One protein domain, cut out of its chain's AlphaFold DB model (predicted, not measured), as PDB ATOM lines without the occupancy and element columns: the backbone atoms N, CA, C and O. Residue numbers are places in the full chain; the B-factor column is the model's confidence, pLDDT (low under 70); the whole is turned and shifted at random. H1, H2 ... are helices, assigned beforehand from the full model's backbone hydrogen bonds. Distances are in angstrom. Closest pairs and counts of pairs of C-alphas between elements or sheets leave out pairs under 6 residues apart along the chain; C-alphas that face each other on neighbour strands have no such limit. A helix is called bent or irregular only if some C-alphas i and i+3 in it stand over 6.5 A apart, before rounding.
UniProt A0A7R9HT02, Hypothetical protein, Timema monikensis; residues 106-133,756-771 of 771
ATOM      1  N   ALA A 106     285.674  87.200 261.051       78.31
ATOM      2  CA  ALA A 106     286.506  87.933 260.096       78.31
ATOM      3  C   ALA A 106     287.296  89.060 260.786       78.31
ATOM      4  O   ALA A 106     288.507  89.155 260.609       78.31
ATOM      5  N   LEU A 107     286.638  89.847 261.647       79.81
ATOM      6  CA  LEU A 107     287.287  90.889 262.446       79.81
ATOM      7  C   LEU A 107     288.382  90.308 263.351       79.81
ATOM      8  O   LEU A 107     289.507  90.797 263.331       79.81
ATOM      9  N   ARG A 108     288.083  89.236 264.102       79.88
ATOM     10  CA  ARG A 108     289.063  88.557 264.964       79.88
ATOM     11  C   ARG A 108     290.267  88.042 264.171       79.88
ATOM     12  O   ARG A 108     291.385  88.161 264.662       79.88
ATOM     13  N   LEU A 109     290.053  87.502 262.972       79.62
ATOM     14  CA  LEU A 109     291.136  87.024 262.113       79.62
ATOM     15  C   LEU A 109     292.027  88.196 261.676       79.62
ATOM     16  O   LEU A 109     293.221  88.151 261.941       79.62
ATOM     17  N   CYS A 110     291.464  89.286 261.138       81.25
ATOM     18  CA  CYS A 110     292.239  90.476 260.751       81.25
ATOM     19  C   CYS A 110     292.986  91.134 261.929       81.25
ATOM     20  O   CYS A 110     294.115  91.599 261.764       81.25
ATOM     21  N   VAL A 111     292.388  91.165 263.126       82.69
ATOM     22  CA  VAL A 111     293.056  91.674 264.338       82.69
ATOM     23  C   VAL A 111     294.273  90.813 264.694       82.69
ATOM     24  O   VAL A 111     295.328  91.359 265.004       82.69
ATOM     25  N   LEU A 112     294.155  89.485 264.616       80.31
ATOM     26  CA  LEU A 112     295.218  88.553 265.006       80.31
ATOM     27  C   LEU A 112     296.280  88.310 263.920       80.31
ATOM     28  O   LEU A 112     297.404  87.955 264.267       80.31
ATOM     29  N   SER A 113     295.963  88.508 262.634       78.12
ATOM     30  CA  SER A 113     296.896  88.282 261.515       78.12
ATOM     31  C   SER A 113     297.525  89.551 260.929       78.12
ATOM     32  O   SER A 113     298.569  89.449 260.290       78.12
ATOM     33  N   ILE A 114     296.930  90.733 261.142       83.38
ATOM     34  CA  ILE A 114     297.438  92.012 260.606       83.38
ATOM     35  C   ILE A 114     297.781  92.985 261.737       83.38
ATOM     36  O   ILE A 114     298.927  93.417 261.838       83.38
ATOM     37  N   LEU A 115     296.822  93.319 262.609       88.06
ATOM     38  CA  LEU A 115     297.040  94.358 263.626       88.06
ATOM     39  C   LEU A 115     298.010  93.914 264.727       88.06
ATOM     40  O   LEU A 115     298.948  94.642 265.028       88.06
ATOM     41  N   PHE A 116     297.828  92.725 265.302       88.12
ATOM     42  CA  PHE A 116     298.700  92.227 266.370       88.12
ATOM     43  C   PHE A 116     300.145  91.954 265.896       88.12
ATOM     44  O   PHE A 116     301.069  92.428 266.560       88.12
ATOM     45  N   PRO A 117     300.394  91.306 264.735       88.62
ATOM     46  CA  PRO A 117     301.755  91.135 264.222       88.62
ATOM     47  C   PRO A 117     302.378  92.455 263.741       88.62
ATOM     48  O   PRO A 117     303.573  92.671 263.932       88.62
ATOM     49  N   GLY A 118     301.577  93.370 263.182       89.56
ATOM     50  CA  GLY A 118     302.024  94.721 262.838       89.56
ATOM     51  C   GLY A 118     302.469  95.516 264.068       89.56
ATOM     52  O   GLY A 118     303.544  96.109 264.056       89.56
ATOM     53  N   LEU A 119     301.696  95.465 265.158       91.69
ATOM     54  CA  LEU A 119     302.023  96.109 266.432       91.69
ATOM     55  C   LEU A 119     303.272  95.495 267.088       91.69
ATOM     56  O   LEU A 119     304.110  96.238 267.594       91.69
ATOM     57  N   LEU A 120     303.448  94.170 267.004       91.06
ATOM     58  CA  LEU A 120     304.655  93.469 267.470       91.06
ATOM     59  C   LEU A 120     305.947  93.905 266.765       91.06
ATOM     60  O   LEU A 120     307.015  93.750 267.343       91.06
ATOM     61  N   VAL A 121     305.879  94.452 265.549       91.62
ATOM     62  CA  VAL A 121     307.052  95.014 264.852       91.62
ATOM     63  C   VAL A 121     307.131  96.529 265.043       91.62
ATOM     64  O   VAL A 121     308.202  97.060 265.335       91.62
ATOM     65  N   ALA A 122     306.001  97.229 264.933       92.06
ATOM     66  CA  ALA A 122     305.939  98.683 265.036       92.06
ATOM     67  C   ALA A 122     306.330  99.200 266.428       92.06
ATOM     68  O   ALA A 122     307.075 100.173 266.506       92.06
ATOM     69  N   VAL A 123     305.890  98.553 267.515       91.69
ATOM     70  CA  VAL A 123     306.201  99.011 268.881       91.69
ATOM     71  C   VAL A 123     307.699  98.903 269.185       91.69
ATOM     72  O   VAL A 123     308.272  99.939 269.507       91.69
ATOM     73  N   PRO A 124     308.394  97.758 269.015       91.19
ATOM     74  CA  PRO A 124     309.847  97.709 269.192       91.19
ATOM     75  C   PRO A 124     310.600  98.740 268.343       91.19
ATOM     76  O   PRO A 124     311.485  99.420 268.855       91.19
ATOM     77  N   LEU A 125     310.241  98.910 267.064       91.00
ATOM     78  CA  LEU A 125     310.884  99.915 266.210       91.00
ATOM     79  C   LEU A 125     310.634 101.345 266.718       91.00
ATOM     80  O   LEU A 125     311.573 102.135 266.770       91.00
ATOM     81  N   TYR A 126     309.417 101.667 267.158       91.94
ATOM     82  CA  TYR A 126     309.096 102.966 267.750       91.94
ATOM     83  C   TYR A 126     309.866 103.213 269.057       91.94
ATOM     84  O   TYR A 126     310.501 104.258 269.203       91.94
ATOM     85  N   MET A 127     309.902 102.228 269.964       90.25
ATOM     86  CA  MET A 127     310.691 102.308 271.198       90.25
ATOM     87  C   MET A 127     312.172 102.568 270.887       90.25
ATOM     88  O   MET A 127     312.783 103.440 271.496       90.25
ATOM     89  N   ARG A 128     312.738 101.877 269.889       88.81
ATOM     90  CA  ARG A 128     314.138 102.042 269.467       88.81
ATOM     91  C   ARG A 128     314.448 103.404 268.841       88.81
ATOM     92  O   ARG A 128     315.532 103.920 269.076       88.81
ATOM     93  N   TYR A 129     313.570 103.937 267.990       86.81
ATOM     94  CA  TYR A 129     313.883 105.120 267.173       86.81
ATOM     95  C   TYR A 129     313.328 106.444 267.717       86.81
ATOM     96  O   TYR A 129     313.849 107.490 267.341       86.81
ATOM     97  N   HIS A 130     312.321 106.414 268.596       86.88
ATOM     98  CA  HIS A 130     311.746 107.615 269.216       86.88
ATOM     99  C   HIS A 130     311.943 107.669 270.737       86.88
ATOM    100  O   HIS A 130     312.271 108.732 271.259       86.88
ATOM    101  N   VAL A 131     311.758 106.553 271.455       88.25
ATOM    102  CA  VAL A 131     311.754 106.561 272.934       88.25
ATOM    103  C   VAL A 131     313.156 106.414 273.528       88.25
ATOM    104  O   VAL A 131     313.471 107.096 274.495       88.25
ATOM    105  N   TYR A 132     314.010 105.573 272.940       89.06
ATOM    106  CA  TYR A 132     315.393 105.324 273.375       89.06
ATOM    107  C   TYR A 132     316.421 105.904 272.392       89.06
ATOM    108  O   TYR A 132     317.411 105.262 272.039       89.06
ATOM    109  N   SER A 133     316.151 107.125 271.925       85.12
ATOM    110  CA  SER A 133     317.098 107.952 271.175       85.12
ATOM    111  C   SER A 133     318.333 108.292 272.015       85.12
ATOM    112  O   SER A 133     318.201 108.495 273.223       85.12
ATOM    113  N   GLY A 756     313.166  88.269 268.422       93.12
ATOM    114  CA  GLY A 756     312.072  87.476 268.986       93.12
ATOM    115  C   GLY A 756     310.693  87.973 268.548       93.12
ATOM    116  O   GLY A 756     309.858  87.166 268.146       93.12
ATOM    117  N   CYS A 757     310.470  89.291 268.529       92.38
ATOM    118  CA  CYS A 757     309.227  89.885 268.028       92.38
ATOM    119  C   CYS A 757     309.032  89.634 266.523       92.38
ATOM    120  O   CYS A 757     307.946  89.242 266.099       92.38
ATOM    121  N   VAL A 758     310.090  89.779 265.715       92.38
ATOM    122  CA  VAL A 758     310.052  89.507 264.265       92.38
ATOM    123  C   VAL A 758     309.828  88.018 263.963       92.38
ATOM    124  O   VAL A 758     309.092  87.699 263.035       92.38
ATOM    125  N   ILE A 759     310.392  87.099 264.754       93.50
ATOM    126  CA  ILE A 759     310.164  85.646 264.627       93.50
ATOM    127  C   ILE A 759     308.776  85.241 265.156       93.50
ATOM    128  O   ILE A 759     308.170  84.302 264.637       93.50
ATOM    129  N   ALA A 760     308.217  85.965 266.130       90.50
ATOM    130  CA  ALA A 760     306.856  85.729 266.604       90.50
ATOM    131  C   ALA A 760     305.803  85.997 265.513       90.50
ATOM    132  O   ALA A 760     304.820  85.264 265.449       90.50
ATOM    133  N   VAL A 761     306.011  86.976 264.622       90.56
ATOM    134  CA  VAL A 761     305.085  87.301 263.514       90.56
ATOM    135  C   VAL A 761     304.701  86.076 262.661       90.56
ATOM    136  O   VAL A 761     303.513  85.746 262.630       90.56
ATOM    137  N   PRO A 762     305.629  85.354 261.993       90.06
ATOM    138  CA  PRO A 762     305.273  84.179 261.202       90.06
ATOM    139  C   PRO A 762     304.731  83.032 262.063       90.06
ATOM    140  O   PRO A 762     303.822  82.337 261.618       90.06
ATOM    141  N   LEU A 763     305.213  82.849 263.299       89.12
ATOM    142  CA  LEU A 763     304.692  81.814 264.204       89.12
ATOM    143  C   LEU A 763     303.223  82.068 264.579       89.12
ATOM    144  O   LEU A 763     302.418  81.140 264.551       89.12
ATOM    145  N   LEU A 764     302.850  83.317 264.867       85.25
ATOM    146  CA  LEU A 764     301.471  83.724 265.145       85.25
ATOM    147  C   LEU A 764     300.583  83.580 263.905       85.25
ATOM    148  O   LEU A 764     299.483  83.041 264.003       85.25
ATOM    149  N   ILE A 765     301.071  83.997 262.732       84.88
ATOM    150  CA  ILE A 765     300.343  83.837 261.465       84.88
ATOM    151  C   ILE A 765     300.084  82.352 261.175       84.88
ATOM    152  O   ILE A 765     298.958  81.999 260.840       84.88
ATOM    153  N   LEU A 766     301.071  81.469 261.366       85.94
ATOM    154  CA  LEU A 766     300.893  80.020 261.220       85.94
ATOM    155  C   LEU A 766     299.895  79.466 262.253       85.94
ATOM    156  O   LEU A 766     298.957  78.764 261.880       85.94
ATOM    157  N   MET A 767     300.035  79.833 263.532       83.56
ATOM    158  CA  MET A 767     299.130  79.399 264.607       83.56
ATOM    159  C   MET A 767     297.669  79.820 264.387       83.56
ATOM    160  O   MET A 767     296.771  79.082 264.788       83.56
ATOM    161  N   PHE A 768     297.415  80.968 263.751       76.50
ATOM    162  CA  PHE A 768     296.060  81.442 263.436       76.50
ATOM    163  C   PHE A 768     295.571  81.081 262.022       76.50
ATOM    164  O   PHE A 768     294.383  81.228 261.751       76.50
ATOM    165  N   ALA A 769     296.442  80.599 261.129       75.56
ATOM    166  CA  ALA A 769     296.057  80.080 259.812       75.56
ATOM    167  C   ALA A 769     295.621  78.602 259.846       75.56
ATOM    168  O   ALA A 769     294.929  78.149 258.935       75.56
ATOM    169  N   PHE A 770     296.013  77.860 260.887       70.44
ATOM    170  CA  PHE A 770     295.665  76.448 261.098       70.44
ATOM    171  C   PHE A 770     294.680  76.222 262.275       70.44
ATOM    172  O   PHE A 770     294.647  75.129 262.843       70.44
ATOM    173  N   GLN A 771     293.872  77.238 262.627       59.88
ATOM    174  CA  GLN A 771     292.772  77.192 263.615       59.88
ATOM    175  C   GLN A 771     291.414  77.566 263.000       59.88
ATOM    176  O   GLN A 771     290.405  76.972 263.444       59.88
TER     177      GLN A 771
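AT A GLANCE: This is residues 106 to 133 and 756 to 771 of the 771 residues of the protein "Hypothetical protein" of Timema monikensis (UniProt A0A7R9HT02). What shape is this? Two helices run side by side, opposite ways: H2 packs on both arms of the longer, bent H1, whose residues 125 to 131 stick out. How large? The printed part has 44 residues and two named helices, H1 then H2; its class is all helix. It is loose and flat, 40 by 21 by 7 A, radius of gyration of the C-alphas 12.1 A.

IN THESE COORDINATES: Where is H1? H1, residues 106 to 131, is one helix by its hydrogen bonds, but bent: C-alphas 113 and 116 are 6.5 A apart. Arm H1a, residues 106 to 113, begins at C-alpha (286.506, 87.933, 260.096); arm H1b, residues 116 to 131, is 20.5 A long. Where is H2? H2, residues 756 to 769, ends at C-alpha (296.057, 80.080, 259.812).

HOW THE PARTS SIT: How do they meet? H1b touches H2 with residues 117 to 124 alone, at a shallow tilt of 16 degrees; the closest C-alphas, of Pro 117 and Val 761, are 5.1 A apart. And the backbones? Every O i to N i+4 pair is within hydrogen-bond range in H1a, 11 of 12 in H1b, 8 of 10 in H2.

THE WHOLE: What is cut? Residues 134 to 755 are not printed; C-alphas 133 and 756 are 21.2 A apart. Where is confidence low? Residue 771 has pLDDT under 70.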